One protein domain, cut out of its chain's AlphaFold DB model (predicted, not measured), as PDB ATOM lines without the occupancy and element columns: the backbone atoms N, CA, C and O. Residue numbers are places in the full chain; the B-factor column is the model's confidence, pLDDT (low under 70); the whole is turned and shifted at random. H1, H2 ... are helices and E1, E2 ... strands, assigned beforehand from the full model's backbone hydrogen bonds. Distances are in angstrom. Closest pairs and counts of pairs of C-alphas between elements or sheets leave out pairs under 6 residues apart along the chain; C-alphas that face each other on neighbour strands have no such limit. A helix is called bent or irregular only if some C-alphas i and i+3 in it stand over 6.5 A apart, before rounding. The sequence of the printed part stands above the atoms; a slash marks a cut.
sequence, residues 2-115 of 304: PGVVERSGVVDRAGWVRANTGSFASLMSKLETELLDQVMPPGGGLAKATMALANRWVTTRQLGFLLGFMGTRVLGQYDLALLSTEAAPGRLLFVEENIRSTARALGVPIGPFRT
ATOM      1  N   PRO A   2      32.476  28.432  71.567       43.97
ATOM      2  CA  PRO A   2      32.615  27.103  70.975       43.97
ATOM      3  C   PRO A   2      31.322  26.759  70.215       43.97
ATOM      4  O   PRO A   2      30.245  26.917  70.785       43.97
ATOM      5  N   GLY A   3      31.424  26.338  68.951       60.72
ATOM      6  CA  GLY A   3      30.292  25.819  68.167       60.72
ATOM      7  C   GLY A   3      29.566  26.793  67.223       60.72
ATOM      8  O   GLY A   3      28.569  26.387  66.646       60.72
ATOM      9  N   VAL A   4      30.036  28.041  67.057       69.88
ATOM     10  CA  VAL A   4      29.467  29.024  66.089       69.88
ATOM     11  C   VAL A   4      30.334  29.173  64.833       69.88
ATOM     12  O   VAL A   4      29.845  29.374  63.734       69.88
ATOM     13  N   VAL A   5      31.656  29.101  64.969       72.69
ATOM     14  CA  VAL A   5      32.572  29.007  63.825       72.69
ATOM     15  C   VAL A   5      33.651  28.016  64.214       72.69
ATOM     16  O   VAL A   5      34.424  28.255  65.139       72.69
ATOM     17  N   GLU A   6      33.695  26.891  63.517       77.69
ATOM     18  CA  GLU A   6      34.665  25.823  63.753       77.69
ATOM     19  C   GLU A   6      35.764  25.811  62.693       77.69
ATOM     20  O   GLU A   6      36.880  25.355  62.943       77.69
ATOM     21  N   ARG A   7      35.454  26.285  61.481       81.62
ATOM     22  CA  ARG A   7      36.351  26.237  60.325       81.62
ATOM     23  C   ARG A   7      36.256  27.534  59.539       81.62
ATOM     24  O   ARG A   7      35.169  28.039  59.287       81.62
ATOM     25  N   SER A   8      37.388  28.031  59.063       85.38
ATOM     26  CA  SER A   8      37.433  29.109  58.077       85.38
ATOM     27  C   SER A   8      38.193  28.657  56.834       85.38
ATOM     28  O   SER A   8      39.053  27.777  56.891       85.38
ATOM     29  N   GLY A   9      37.833  29.208  55.679       86.12
ATOM     30  CA  GLY A   9      38.478  28.902  54.411       86.12
ATOM     31  C   GLY A   9      38.536  30.118  53.501       86.12
ATOM     32  O   GLY A   9      37.590  30.896  53.423       86.12
ATOM     33  N   VAL A  10      39.646  30.254  52.786       89.94
ATOM     34  CA  VAL A  10      39.783  31.222  51.696       89.94
ATOM     35  C   VAL A  10      39.467  30.505  50.393       89.94
ATOM     36  O   VAL A  10      39.990  29.418  50.140       89.94
ATOM     37  N   VAL A  11      38.594  31.090  49.583       88.12
ATOM     38  CA  VAL A  11      38.178  30.532  48.293       88.12
ATOM     39  C   VAL A  11      38.301  31.579  47.204       88.12
ATOM     40  O   VAL A  11      38.210  32.776  47.466       88.12
ATOM     41  N   ASP A  12      38.469  31.105  45.975       88.00
ATOM     42  CA  ASP A  12      38.296  31.931  44.793       88.00
ATOM     43  C   ASP A  12      36.808  32.054  44.426       88.00
ATOM     44  O   ASP A  12      35.944  31.331  44.936       88.00
ATOM     45  N   ARG A  13      36.481  32.951  43.489       86.06
ATOM     46  CA  ARG A  13      35.100  33.127  42.993       86.06
ATOM     47  C   ARG A  13      34.480  31.815  42.512       86.06
ATOM     48  O   ARG A  13      33.312  31.540  42.773       86.06
ATOM     49  N   ALA A  14      35.261  30.999  41.805       85.94
ATOM     50  CA  ALA A  14      34.796  29.719  41.284       85.94
ATOM     51  C   ALA A  14      34.559  28.702  42.416       85.94
ATOM     52  O   ALA A  14      33.594  27.941  42.371       85.94
ATOM     53  N   GLY A  15      35.408  28.704  43.444       84.12
ATOM     54  CA  GLY A  15      35.257  27.920  44.663       84.12
ATOM     55  C   GLY A  15      34.006  28.298  45.439       84.12
ATOM     56  O   GLY A  15      33.264  27.406  45.846       84.12
ATOM     57  N   TRP A  16      33.715  29.595  45.554       83.56
ATOM     58  CA  TRP A  16      32.479  30.082  46.163       83.56
ATOM     59  C   TRP A  16      31.235  29.611  45.396       83.56
ATOM     60  O   TRP A  16      30.304  29.080  46.001       83.56
ATOM     61  N   VAL A  17      31.237  29.718  44.060       81.75
ATOM     62  CA  VAL A  17      30.132  29.223  43.217       81.75
ATOM     63  C   VAL A  17      29.925  27.724  43.429       81.75
ATOM     64  O   VAL A  17      28.805  27.295  43.703       81.75
ATOM     65  N   ARG A  18      30.996  26.918  43.371       82.81
ATOM     66  CA  ARG A  18      30.917  25.464  43.594       82.81
ATOM     67  C   ARG A  18      30.365  25.119  44.976       82.81
ATOM     68  O   ARG A  18      29.517  24.238  45.071       82.81
ATOM     69  N   ALA A  19      30.808  25.822  46.018       77.38
ATOM     70  CA  ALA A  19      30.356  25.593  47.388       77.38
ATOM     71  C   ALA A  19      28.853  25.865  47.576       77.38
ATOM     72  O   ALA A  19      28.208  25.169  48.350       77.38
ATOM     73  N   ASN A  20      28.290  26.829  46.838       74.81
ATOM     74  CA  ASN A  20      26.888  27.242  46.975       74.81
ATOM     75  C   ASN A  20      25.942  26.615  45.938       74.81
ATOM     76  O   ASN A  20      24.724  26.699  46.085       74.81
ATOM     77  N   THR A  21      26.473  25.969  44.892       78.38
ATOM     78  CA  THR A  21      25.657  25.410  43.798       78.38
ATOM     79  C   THR A  21      24.638  24.387  44.309       78.38
ATOM     80  O   THR A  21      23.501  24.393  43.849       78.38
ATOM     81  N   GLY A  22      25.019  23.539  45.273       74.31
ATOM     82  CA  GLY A  22      24.125  22.527  45.850       74.31
ATOM     83  C   GLY A  22      22.916  23.138  46.561       74.31
ATOM     84  O   GLY A  22      21.780  22.805  46.232       74.31
ATOM     85  N   SER A  23      23.147  24.096  47.464       69.19
ATOM     86  CA  SER A  23      22.076  24.777  48.205       69.19
ATOM     87  C   SER A  23      21.150  25.570  47.277       69.19
ATOM     88  O   SER A  23      19.929  25.497  47.412       69.19
ATOM     89  N   PHE A  24      21.708  26.269  46.280       69.62
ATOM     90  CA  PHE A  24      20.907  26.955  45.261       69.62
ATOM     91  C   PHE A  24      20.073  25.971  44.429       69.62
ATOM     92  O   PHE A  24      18.903  26.238  44.168       69.62
ATOM     93  N   ALA A  25      20.635  24.825  44.039       73.19
ATOM     94  CA  ALA A  25      19.895  23.798  43.311       73.19
ATOM     95  C   ALA A  25      18.745  23.208  44.149       73.19
ATOM     96  O   ALA A  25      17.655  23.020  43.615       73.19
ATOM     97  N   SER A  26      18.955  22.976  45.452       71.31
ATOM     98  CA  SER A  26      17.917  22.502  46.386       71.31
ATOM     99  C   SER A  26      16.745  23.488  46.476       71.31
ATOM    100  O   SER A  26      15.591  23.108  46.254       71.31
ATOM    101  N   LEU A  27      17.029  24.779  46.693       67.94
ATOM    102  CA  LEU A  27      15.998  25.824  46.718       67.94
ATOM    103  C   LEU A  27      15.227  25.918  45.402       67.94
ATOM    104  O   LEU A  27      13.997  25.988  45.397       67.94
ATOM    105  N   MET A  28      15.943  25.887  44.281       68.25
ATOM    106  CA  MET A  28      15.312  25.956  42.970       68.25
ATOM    107  C   MET A  28      14.479  24.718  42.666       68.25
ATOM    108  O   MET A  28      13.424  24.858  42.063       68.25
ATOM    109  N   SER A  29      14.886  23.530  43.117       69.75
ATOM    110  CA  SER A  29      14.094  22.310  42.946       69.75
ATOM    111  C   SER A  29      12.756  22.390  43.686       69.75
ATOM    112  O   SER A  29      11.747  21.909  43.168       69.75
ATOM    113  N   LYS A  30      12.720  23.009  44.874       67.06
ATOM    114  CA  LYS A  30      11.471  23.233  45.627       67.06
ATOM    115  C   LYS A  30      10.522  24.162  44.867       67.06
ATOM    116  O   LYS A  30       9.369  23.807  44.644       67.06
ATOM    117  N   LEU A  31      11.046  25.287  44.376       64.50
ATOM    118  CA  LEU A  31      10.300  26.230  43.537       64.50
ATOM    119  C   LEU A  31       9.824  25.594  42.224       64.50
ATOM    120  O   LEU A  31       8.685  25.795  41.816       64.50
ATOM    121  N   GLU A  32      10.690  24.828  41.557       65.56
ATOM    122  CA  GLU A  32      10.378  24.161  40.291       65.56
ATOM    123  C   GLU A  32       9.264  23.132  40.484       65.56
ATOM    124  O   GLU A  32       8.379  23.063  39.645       65.56
ATOM    125  N   THR A  33       9.255  22.387  41.593       64.38
ATOM    126  CA  THR A  33       8.201  21.401  41.893       64.38
ATOM    127  C   THR A  33       6.848  22.092  42.064       64.38
ATOM    128  O   THR A  33       5.881  21.726  41.399       64.38
ATOM    129  N   GLU A  34       6.790  23.166  42.857       60.78
ATOM    130  CA  GLU A  34       5.558  23.939  43.052       60.78
ATOM    131  C   GLU A  34       5.059  24.607  41.763       60.78
ATOM    132  O   GLU A  34       3.854  24.654  41.519       60.78
ATOM    133  N   LEU A  35       5.963  25.118  40.922       57.66
ATOM    134  CA  LEU A  35       5.622  25.736  39.637       57.66
ATOM    135  C   LEU A  35       5.239  24.701  38.569       57.66
ATOM    136  O   LEU A  35       4.308  24.935  37.801       57.66
ATOM    137  N   LEU A  36       5.924  23.558  38.499       57.66
ATOM    138  CA  LEU A  36       5.628  22.492  37.537       57.66
ATOM    139  C   LEU A  36       4.265  21.858  37.816       57.66
ATOM    140  O   LEU A  36       3.486  21.707  36.873       57.66
ATOM    141  N   ASP A  37       3.939  21.590  39.081       57.22
ATOM    142  CA  ASP A  37       2.617  21.092  39.484       57.22
ATOM    143  C   ASP A  37       1.499  22.103  39.170       57.22
ATOM    144  O   ASP A  37       0.346  21.737  38.940       57.22
ATOM    145  N   GLN A  38       1.829  23.398  39.105       54.22
ATOM    146  CA  GLN A  38       0.894  24.453  38.708       54.22
ATOM    147  C   GLN A  38       0.714  24.580  37.189       54.22
ATOM    148  O   GLN A  38      -0.354  25.009  36.747       54.22
ATOM    149  N   VAL A  39       1.723  24.228  36.388       51.09
ATOM    150  CA  VAL A  39       1.743  24.455  34.931       51.09
ATOM    151  C   VAL A  39       1.428  23.179  34.129       51.09
ATOM    152  O   VAL A  39       0.967  23.274  32.986       51.09
ATOM    153  N   MET A  40       1.601  21.984  34.708       53.25
ATOM    154  CA  MET A  40       1.330  20.699  34.051       53.25
ATOM    155  C   MET A  40       0.211  19.895  34.737       53.25
ATOM    156  O   MET A  40       0.489  19.052  35.585       53.25
ATOM    157  N   PRO A  41      -1.062  20.055  34.330       53.50
ATOM    158  CA  PRO A  41      -2.080  19.065  34.658       53.50
ATOM    159  C   PRO A  41      -1.779  17.719  33.962       53.50
ATOM    160  O   PRO A  41      -1.172  17.714  32.881       53.50
ATOM    161  N   PRO A  42      -2.224  16.576  34.524       50.69
ATOM    162  CA  PRO A  42      -2.032  15.263  33.909       50.69
ATOM    163  C   PRO A  42      -2.633  15.235  32.492       50.69
ATOM    164  O   PRO A  42      -3.822  15.497  32.324       50.69
ATOM    165  N   GLY A  43      -1.815  14.945  31.467       57.81
ATOM    166  CA  GLY A  43      -2.271  14.788  30.070       57.81
ATOM    167  C   GLY A  43      -1.623  15.692  29.007       57.81
ATOM    168  O   GLY A  43      -2.108  15.753  27.878       57.81
ATOM    169  N   GLY A  44      -0.542  16.418  29.311       58.41
ATOM    170  CA  GLY A  44       0.175  17.223  28.313       58.41
ATOM    171  C   GLY A  44       1.010  16.380  27.337       58.41
ATOM    172  O   GLY A  44       1.956  15.724  27.753       58.41
ATOM    173  N   GLY A  45       0.690  16.414  26.037       73.88
ATOM    174  CA  GLY A  45       1.426  15.680  24.993       73.88
ATOM    175  C   GLY A  45       2.879  16.140  24.765       73.88
ATOM    176  O   GLY A  45       3.345  17.105  25.373       73.88
ATOM    177  N   LEU A  46       3.577  15.478  23.830       68.75
ATOM    178  CA  LEU A  46       5.015  15.642  23.536       68.75
ATOM    179  C   LEU A  46       5.472  17.112  23.447       68.75
ATOM    180  O   LEU A  46       6.482  17.470  24.038       68.75
ATOM    181  N   ALA A  47       4.696  17.987  22.799       66.62
ATOM    182  CA  ALA A  47       5.030  19.406  22.653       66.62
ATOM    183  C   ALA A  47       5.097  20.173  23.992       66.62
ATOM    184  O   ALA A  47       5.952  21.042  24.164       66.62
ATOM    185  N   LYS A  48       4.231  19.847  24.964       65.44
ATOM    186  CA  LYS A  48       4.275  20.452  26.307       65.44
ATOM    187  C   LYS A  48       5.478  19.945  27.099       65.44
ATOM    188  O   LYS A  48       6.121  20.744  27.771       65.44
ATOM    189  N   ALA A  49       5.829  18.667  26.955       66.56
ATOM    190  CA  ALA A  49       7.041  18.108  27.551       66.56
ATOM    191  C   ALA A  49       8.308  18.773  26.983       66.56
ATOM    192  O   ALA A  49       9.191  19.170  27.740       66.56
ATOM    193  N   THR A  50       8.380  18.989  25.664       69.50
ATOM    194  CA  THR A  50       9.506  19.699  25.036       69.50
ATOM    195  C   THR A  50       9.595  21.156  25.495       69.50
ATOM    196  O   THR A  50      10.688  21.638  25.786       69.50
ATOM    197  N   MET A  51       8.461  21.855  25.626       67.81
ATOM    198  CA  MET A  51       8.423  23.223  26.161       67.81
ATOM    199  C   MET A  51       8.848  23.289  27.631       67.81
ATOM    200  O   MET A  51       9.582  24.201  28.003       67.81
ATOM    201  N   ALA A  52       8.445  22.322  28.460       67.31
ATOM    202  CA  ALA A  52       8.879  22.237  29.853       67.31
ATOM    203  C   ALA A  52      10.399  22.028  29.957       67.31
ATOM    204  O   ALA A  52      11.066  22.722  30.722       67.31
ATOM    205  N   LEU A  53      10.965  21.144  29.127       69.25
ATOM    206  CA  LEU A  53      12.413  20.921  29.048       69.25
ATOM    207  C   LEU A  53      13.168  22.170  28.572       69.25
ATOM    208  O   LEU A  53      14.191  22.529  29.155       69.25
ATOM    209  N   ALA A  54      12.654  22.861  27.550       68.50
ATOM    210  CA  ALA A  54      13.239  24.109  27.066       68.50
ATOM    211  C   ALA A  54      13.197  25.208  28.141       68.50
ATOM    212  O   ALA A  54      14.203  25.877  28.376       68.50
ATOM    213  N   ASN A  55      12.068  25.352  28.843       67.44
ATOM    214  CA  ASN A  55      11.918  26.306  29.938       67.44
ATOM    215  C   ASN A  55      12.891  25.996  31.084       67.44
ATOM    216  O   ASN A  55      13.607  26.880  31.547       67.44
ATOM    217  N   ARG A  56      13.003  24.723  31.483       71.00
ATOM    218  CA  ARG A  56      13.966  24.273  32.497       71.00
ATOM    219  C   ARG A  56      15.406  24.582  32.093       71.00
ATOM    220  O   ARG A  56      16.182  25.059  32.921       71.00
ATOM    221  N   TRP A  57      15.769  24.356  30.831       71.88
ATOM    222  CA  TRP A  57      17.110  24.650  30.320       71.88
ATOM    223  C   TRP A  57      17.433  26.151  30.359       71.88
ATOM    224  O   TRP A  57      18.498  26.539  30.848       71.88
ATOM    225  N   VAL A  58      16.504  27.005  29.912       68.75
ATOM    226  CA  VAL A  58      16.666  28.469  29.953       68.75
ATOM    227  C   VAL A  58      16.788  28.963  31.395       68.75
ATOM    228  O   VAL A  58      17.739  29.683  31.707       68.75
ATOM    229  N   THR A  59      15.894  28.526  32.283       66.00
ATOM    230  CA  THR A  59      15.910  28.887  33.707       66.00
ATOM    231  C   THR A  59      17.216  28.458  34.372       66.00
ATOM    232  O   THR A  59      17.871  29.272  35.020       66.00
ATOM    233  N   THR A  60      17.680  27.229  34.128       70.38
ATOM    234  CA  THR A  60      18.966  26.727  34.652       70.38
ATOM    235  C   THR A  60      20.136  27.610  34.211       70.38
ATOM    236  O   THR A  60      21.023  27.922  35.004       70.38
ATOM    237  N   ARG A  61      20.144  28.063  32.951       74.50
ATOM    238  CA  ARG A  61      21.216  28.916  32.422       74.50
ATOM    239  C   ARG A  61      21.174  30.336  32.988       74.50
ATOM    240  O   ARG A  61      22.228  30.888  33.297       74.50
ATOM    241  N   GLN A  62      19.982  30.908  33.158       65.50
ATOM    242  CA  GLN A  62      19.795  32.212  33.803       65.50
ATOM    243  C   GLN A  62      20.232  32.182  35.273       65.50
ATOM    244  O   GLN A  62      20.927  33.091  35.721       65.50
ATOM    245  N   LEU A  63      19.913  31.104  35.992       68.19
ATOM    246  CA  LEU A  63      20.348  30.883  37.373       68.19
ATOM    247  C   LEU A  63      21.860  30.673  37.482       68.19
ATOM    248  O   LEU A  63      22.498  31.246  38.359       68.19
ATOM    249  N   GLY A  64      22.458  29.897  36.575       69.56
ATOM    250  CA  GLY A  64      23.911  29.724  36.530       69.56
ATOM    251  C   GLY A  64      24.643  31.044  36.272       69.56
ATOM    252  O   GLY A  64      25.656  31.330  36.912       69.56
ATOM    253  N   PHE A  65      24.103  31.886  35.384       73.75
ATOM    254  CA  PHE A  65      24.612  33.239  35.158       73.75
ATOM    255  C   PHE A  65      24.467  34.120  36.404       73.75
ATOM    256  O   PHE A  65      25.421  34.799  36.780       73.75
ATOM    257  N   LEU A  66      23.307  34.075  37.066       67.75
ATOM    258  CA  LEU A  66      23.057  34.786  38.317       67.75
ATOM    259  C   LEU A  66      24.077  34.398  39.392       67.75
ATOM    260  O   LEU A  66      24.744  35.270  39.944       67.75
ATOM    261  N   LEU A  67      24.258  33.100  39.637       70.62
ATOM    262  CA  LEU A  67      25.194  32.597  40.638       70.62
ATOM    263  C   LEU A  67      26.642  33.002  40.318       70.62
ATOM    264  O   LEU A  67      27.376  33.444  41.202       70.62
ATOM    265  N   GLY A  68      27.044  32.924  39.044       70.75
ATOM    266  CA  GLY A  68      28.358  33.385  38.587       70.75
ATOM    267  C   GLY A  68      28.563  34.892  38.766       70.75
ATOM    268  O   GLY A  68      29.629  35.326  39.206       70.75
ATOM    269  N   PHE A  69      27.534  35.696  38.484       71.88
ATOM    270  CA  PHE A  69      27.548  37.136  38.730       71.88
ATOM    271  C   PHE A  69      27.688  37.446  40.227       71.88
ATOM    272  O   PHE A  69      28.549  38.242  40.607       71.88
ATOM    273  N   MET A  70      26.911  36.777  41.085       67.81
ATOM    274  CA  MET A  70      26.968  36.946  42.542       67.81
ATOM    275  C   MET A  70      28.349  36.597  43.103       67.81
ATOM    276  O   MET A  70      28.902  37.374  43.880       67.81
ATOM    277  N   GLY A  71      28.977  35.523  42.615       66.38
ATOM    278  CA  GLY A  71      30.340  35.147  43.001       66.38
ATOM    279  C   GLY A  71      31.402  36.220  42.717       66.38
ATOM    280  O   GLY A  71      32.479  36.194  43.308       66.38
ATOM    281  N   THR A  72      31.126  37.211  41.860       70.00
ATOM    282  CA  THR A  72      32.040  38.348  41.623       70.00
ATOM    283  C   THR A  72      31.891  39.499  42.622       70.00
ATOM    284  O   THR A  72      32.729  40.403  42.634       70.00
ATOM    285  N   ARG A  73      30.827  39.487  43.432       66.88
ATOM    286  CA  ARG A  73      30.444  40.583  44.336       66.88
ATOM    287  C   ARG A  73      30.445  40.183  45.806       66.88
ATOM    288  O   ARG A  73      30.750  41.034  46.632       66.88
ATOM    289  N   VAL A  74      30.137  38.922  46.098       66.12
ATOM    290  CA  VAL A  74      30.100  38.371  47.455       66.12
ATOM    291  C   VAL A  74      31.494  38.386  48.087       66.12
ATOM    292  O   VAL A  74      32.469  37.958  47.469       66.12
ATOM    293  N   LEU A  75      31.596  38.912  49.301       59.56
ATOM    294  CA  LEU A  75      32.823  39.008  50.089       59.56
ATOM    295  C   LEU A  75      32.975  37.806  51.026       59.56
ATOM    296  O   LEU A  75      34.101  37.333  51.215       59.56
ATOM    297  N   GLY A  76      31.857  37.286  51.542       57.41
ATOM    298  CA  GLY A  76      31.836  36.193  52.512       57.41
ATOM    299  C   GLY A  76      30.690  35.191  52.347       57.41
ATOM    300  O   GLY A  76      30.092  35.049  51.281       57.41
ATOM    301  N   GLN A  77      30.411  34.421  53.392       55.12
ATOM    302  CA  GLN A  77      29.387  33.377  53.364       55.12
ATOM    303  C   GLN A  77      28.001  33.939  53.686       55.12
ATOM    304  O   GLN A  77      27.006  33.469  53.127       55.12
ATOM    305  N   TYR A  78      27.930  34.952  54.551       53.53
ATOM    306  CA  TYR A  78      26.665  35.455  55.077       53.53
ATOM    307  C   TYR A  78      26.039  36.585  54.271       53.53
ATOM    308  O   TYR A  78      24.845  36.826  54.430       53.53
ATOM    309  N   ASP A  79      26.759  37.141  53.292       54.34
ATOM    310  CA  ASP A  79      26.204  38.068  52.293       54.34
ATOM    311  C   ASP A  79      24.929  37.530  51.606       54.34
ATOM    312  O   ASP A  79      24.134  38.310  51.084       54.34
ATOM    313  N   LEU A  80      24.730  36.201  51.585       52.34
ATOM    314  CA  LEU A  80      23.561  35.519  51.016       52.34
ATOM    315  C   LEU A  80      22.956  34.453  51.945       52.34
ATOM    316  O   LEU A  80      22.275  33.546  51.463       52.34
ATOM    317  N   ALA A  81      23.184  34.519  53.260       46.53
ATOM    318  CA  ALA A  81      22.754  33.468  54.195       46.53
ATOM    319  C   ALA A  81      21.240  33.180  54.176       46.53
ATOM    320  O   ALA A  81      20.832  32.050  54.457       46.53
ATOM    321  N   LEU A  82      20.418  34.154  53.767       43.41
ATOM    322  CA  LEU A  82      18.975  33.983  53.545       43.41
ATOM    323  C   LEU A  82      18.641  32.990  52.427       43.41
ATOM    324  O   LEU A  82      17.614  32.322  52.477       43.41
ATOM    325  N   LEU A  83      19.509  32.894  51.418       41.22
ATOM    326  CA  LEU A  83      19.352  32.025  50.252       41.22
ATOM    327  C   LEU A  83      20.052  30.673  50.431       41.22
ATOM    328  O   LEU A  83      20.153  29.903  49.484       41.22
ATOM    329  N   SER A  84      20.587  30.364  51.610       40.81
ATOM    330  CA  SER A  84      21.244  29.081  51.859       40.81
ATOM    331  C   SER A  84      20.780  28.515  53.192       40.81
ATOM    332  O   SER A  84      21.435  28.619  54.223       40.81
ATOM    333  N   THR A  85      19.614  27.876  53.171       43.12
ATOM    334  CA  THR A  85      19.106  27.076  54.296       43.12
ATOM    335  C   THR A  85      19.989  25.857  54.604       43.12
ATOM    336  O   THR A  85      19.870  25.285  55.681       43.12
ATOM    337  N   GLU A  86      20.909  25.502  53.700       47.75
ATOM    338  CA  GLU A  86      21.807  24.341  53.789       47.75
ATOM    339  C   GLU A  86      23.303  24.715  53.831       47.75
ATOM    340  O   GLU A  86      24.157  23.890  53.500       47.75
ATOM    341  N   ALA A  87      23.662  25.951  54.201       54.59
ATOM    342  CA  ALA A  87      25.068  26.262  54.458       54.59
ATOM    343  C   ALA A  87      25.582  25.354  55.592       54.59
ATOM    344  O   ALA A  87      24.955  25.272  56.648       54.59
ATOM    345  N   ALA A  88      26.691  24.642  55.358       57.44
ATOM    346  CA  ALA A  88      27.276  23.753  56.357       57.44
ATOM    347  C   ALA A  88      27.563  24.550  57.649       57.44
ATOM    348  O   ALA A  88      28.333  25.514  57.571       57.44
ATOM    349  N   PRO A  89      26.971  24.171  58.800       62.09
ATOM    350  CA  PRO A  89      27.158  24.890  60.058       62.09
ATOM    351  C   PRO A  89      28.635  24.998  60.436       62.09
ATOM    352  O   PRO A  89      29.424  24.085  60.157       62.09
ATOM    353  N   GLY A  90      29.016  26.101  61.073       66.06
ATOM    354  CA  GLY A  90      30.335  26.288  61.656       66.06
ATOM    355  C   GLY A  90      31.449  26.521  60.638       66.06
ATOM    356  O   GLY A  90      32.623  26.369  60.985       66.06
ATOM    357  N   ARG A  91      31.135  26.874  59.385       76.12
ATOM    358  CA  ARG A  91      32.143  27.219  58.372       76.12
ATOM    359  C   ARG A  91      31.995  28.666  57.921       76.12
ATOM    360  O   ARG A  91      30.896  29.081  57.600       76.12
ATOM    361  N   LEU A  92      33.110  29.392  57.824       81.00
ATOM    362  CA  LEU A  92      33.203  30.692  57.153       81.00
ATOM    363  C   LEU A  92      34.039  30.591  55.881       81.00
ATOM    364  O   LEU A  92      35.144  30.042  55.892       81.00
ATOM    365  N   LEU A  93      33.529  31.142  54.782       82.62
ATOM    366  CA  LEU A  93      34.239  31.249  53.513       82.62
ATOM    367  C   LEU A  93      34.490  32.714  53.172       82.62
ATOM    368  O   LEU A  93      33.562  33.511  53.172       82.62
ATOM    369  N   PHE A  94      35.731  33.038  52.817       86.06
ATOM    370  CA  PHE A  94      36.146  34.382  52.418       86.06
ATOM    371  C   PHE A  94      36.606  34.381  50.963       86.06
ATOM    372  O   PHE A  94      37.508  33.620  50.598       86.06
ATOM    373  N   VAL A  95      36.013  35.247  50.138       87.19
ATOM    374  CA  VAL A  95      36.388  35.387  48.724       87.19
ATOM    375  C   VAL A  95      37.482  36.446  48.595       87.19
ATOM    376  O   VAL A  95      37.218  37.629  48.367       87.19
ATOM    377  N   GLU A  96      38.736  36.033  48.783       90.69
ATOM    378  CA  GLU A  96      39.885  36.942  48.926       90.69
ATOM    379  C   GLU A  96      40.088  37.861  47.708       90.69
ATOM    380  O   GLU A  96      40.467  39.023  47.877       90.69
ATOM    381  N   GLU A  97      39.780  37.422  46.482       90.81
ATOM    382  CA  GLU A  97      39.866  38.299  45.307       90.81
ATOM    383  C   GLU A  97      38.881  39.468  45.398       90.81
ATOM    384  O   GLU A  97      39.224  40.599  45.032       90.81
ATOM    385  N   ASN A  98      37.671  39.216  45.903       86.50
ATOM    386  CA  ASN A  98      36.639  40.238  46.052       86.50
ATOM    387  C   ASN A  98      36.953  41.161  47.229       86.50
ATOM    388  O   ASN A  98      36.817  42.379  47.085       86.50
ATOM    389  N   ILE A  99      37.461  40.617  48.340       89.19
ATOM    390  CA  ILE A  99      37.928  41.400  49.493       89.19
ATOM    391  C   ILE A  99      39.034  42.360  49.051       89.19
ATOM    392  O   ILE A  99      38.927  43.571  49.248       89.19
ATOM    393  N   ARG A 100      40.058  41.864  48.350       92.81
ATOM    394  CA  ARG A 100      41.164  42.699  47.866       92.81
ATOM    395  C   ARG A 100      40.708  43.740  46.850       92.81
ATOM    396  O   ARG A 100      41.159  44.885  46.890       92.81
ATOM    397  N   SER A 101      39.827  43.357  45.927       89.06
ATOM    398  CA  SER A 101      39.257  44.294  44.957       89.06
ATOM    399  C   SER A 101      38.441  45.392  45.632       89.06
ATOM    400  O   SER A 101      38.480  46.539  45.191       89.06
ATOM    401  N   THR A 102      37.719  45.052  46.695       87.00
ATOM    402  CA  THR A 102      36.880  45.987  47.443       87.00
ATOM    403  C   THR A 102      37.724  46.928  48.286       87.00
ATOM    404  O   THR A 102      37.536  48.134  48.168       87.00
ATOM    405  N   ALA A 103      38.726  46.422  49.008       91.31
ATOM    406  CA  ALA A 103      39.668  47.253  49.758       91.31
ATOM    407  C   ALA A 103      40.322  48.324  48.869       91.31
ATOM    408  O   ALA A 103      40.363  49.500  49.225       91.31
ATOM    409  N   ARG A 104      40.761  47.932  47.659       92.62
ATOM    410  CA  ARG A 104      41.316  48.870  46.671       92.62
ATOM    411  C   ARG A 104      40.301  49.914  46.217       92.62
ATOM    412  O   ARG A 104      40.637  51.088  46.170       92.62
ATOM    413  N   ALA A 105      39.082  49.493  45.885       89.06
ATOM    414  CA  ALA A 105      38.033  50.405  45.428       89.06
ATOM    415  C   ALA A 105      37.602  51.404  46.517       89.06
ATOM    416  O   ALA A 105      37.248  52.533  46.200       89.06
ATOM    417  N   LEU A 106      37.644  50.991  47.786       88.88
ATOM    418  CA  LEU A 106      37.322  51.830  48.942       88.88
ATOM    419  C   LEU A 106      38.496  52.710  49.398       88.88
ATOM    420  O   LEU A 106      38.293  53.648  50.167       88.88
ATOM    421  N   GLY A 107      39.718  52.417  48.942       92.56
ATOM    422  CA  GLY A 107      40.925  53.107  49.394       92.56
ATOM    423  C   GLY A 107      41.237  52.854  50.872       92.56
ATOM    424  O   GLY A 107      41.662  53.778  51.568       92.56
ATOM    425  N   VAL A 108      40.994  51.628  51.355       93.88
ATOM    426  CA  VAL A 108      41.233  51.222  52.751       93.88
ATOM    427  C   VAL A 108      42.360  50.183  52.859       93.88
ATOM    428  O   VAL A 108      42.564  49.396  51.926       93.88
ATOM    429  N   PRO A 109      43.102  50.139  53.983       94.12
ATOM    430  CA  PRO A 109      44.150  49.145  54.196       94.12
ATOM    431  C   PRO A 109      43.596  47.712  54.233       94.12
ATOM    432  O   PRO A 109      42.667  47.406  54.978       94.12
ATOM    433  N   ILE A 110      44.200  46.802  53.460       94.88
ATOM    434  CA  ILE A 110      43.710  45.419  53.320       94.88
ATOM    435  C   ILE A 110      43.735  44.619  54.631       94.88
ATOM    436  O   ILE A 110      42.867  43.780  54.835       94.88
ATOM    437  N   GLY A 111      44.715  44.854  55.511       95.00
ATOM    438  CA  GLY A 111      44.839  44.141  56.789       95.00
ATOM    439  C   GLY A 111      43.641  44.407  57.709       95.00
ATOM    440  O   GLY A 111      42.857  43.488  57.931       95.00
ATOM    441  N   PRO A 112      43.448  45.660  58.159       93.94
ATOM    442  CA  PRO A 112      42.251  46.088  58.881       93.94
ATOM    443  C   PRO A 112      40.943  45.702  58.183       93.94
ATOM    444  O   PRO A 112      40.040  45.185  58.831       93.94
ATOM    445  N   PHE A 113      40.857  45.845  56.855       92.81
ATOM    446  CA  PHE A 113      39.655  45.457  56.115       92.81
ATOM    447  C   PHE A 113      39.352  43.953  56.192       92.81
ATOM    448  O   PHE A 113      38.192  43.571  56.296       92.81
ATOM    449  N   ARG A 114      40.366  43.076  56.187       93.62
ATOM    450  CA  ARG A 114      40.153  41.634  56.402       93.62
ATOM    451  C   ARG A 114      39.631  41.342  57.803       93.62
ATOM    452  O   ARG A 114      38.721  40.532  57.926       93.62
ATOM    453  N   THR A 115      40.179  41.990  58.831       93.00
ATOM    454  CA  THR A 115      39.688  41.832  60.209       93.00
ATOM    455  C   THR A 115      38.254  42.331  60.337       93.00
ATOM    456  O   THR A 115      37.425  41.652  60.932       93.00
TER     457      THR A 115
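What this domain is: This is residues 2 to 115 of the 304 residues of an uncharacterized protein of Chloroflexi bacterium RBG_16_69_14 (UniProt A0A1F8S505). Picture a long, loosely closed helical hairpin, H1 and H2, with its turn end sticking out at residues 41 to 47; by its other end lies a small parallel sheet of two strands, E1 and E2. Beyond the sheet, H4 and H5 fold into a corner at the opposite end of the long axis, while the short H3 lies near H1. The printed part has 114 residues with five named helices and two named strands, in the order E1 H1 H2 H3 E2 H4 H5, and its class is mostly helix. It is loose, with a radius of gyration of the C-alphas of 18.7 A, and flat, spanning 62 by 35 by 17 A.

How they stand to each other: Start at E1, residues 7 to 11, and find its parallel neighbour E2, residues 91 to 95, at 21 degrees; N 9 and O 92 are 2.8 A apart and N 94 and O 9 are 2.9 A apart, within hydrogen-bond range. Between them in the chain come H1, residues 13 to 39, H2, residues 46 to 70, and H3, residues 78 to 83, giving a strand-helix-strand unit, two parallel neighbour strands with helices between. H1 and H2 form a helical hairpin and touch, H1 with residues 14 to 21 alone and H2 with residues 67 to 68 alone; their closest C-alphas, of Val 17 and Gly 68, are 6.5 A apart. They run opposite ways at a shallow tilt of 32 degrees, only just short of steep. H1 has a kink of 43 degrees near residue 20. H3 is close to H1 but not clearly touching, the closest C-alphas being those of Phe 24 and Leu 83, 7.3 A apart. H4, residues 96 to 106, touches H5, residues 110 to 115, at a steep tilt of 66 degrees; the closest C-alphas are those of Ala 103 and Ile 110, at 5.7 A. H2 and H4 are apart. Every O i to N i+4 pair is within hydrogen-bond range in H2, H4 and H5; H1 has 21 of 23, and H3 has 0 of 2 but 2 of 3 O i to N i+3 pairs.

Where its parts are: Find C-alpha 7 at (36.351, 26.237, 60.325), where E1 begins its 12.9 A. From C-alpha 13 at (35.100, 33.127, 42.993), H1 runs 35.4 A; it is irregular, with C-alphas 19 and 22 at 7.1 A. H2 runs 36.0 A. H3, 9.4 A, is irregular too, with C-alphas 79 and 82 at 8.4 A. E2 measures 13.3 A, H4 15.1 A and H5 8.7 A, ending at C-alpha 115, (39.688, 41.832, 60.209).

The domain as a whole: The two C-alphas farthest apart, those of Gly 43 and Pro 109, are 62.6 A apart. The printed part has no cut and no long link. The mean pLDDT of the printed part is 71.6, with 59 residues under 70, among them residues 27 to 44 and 73 to 90.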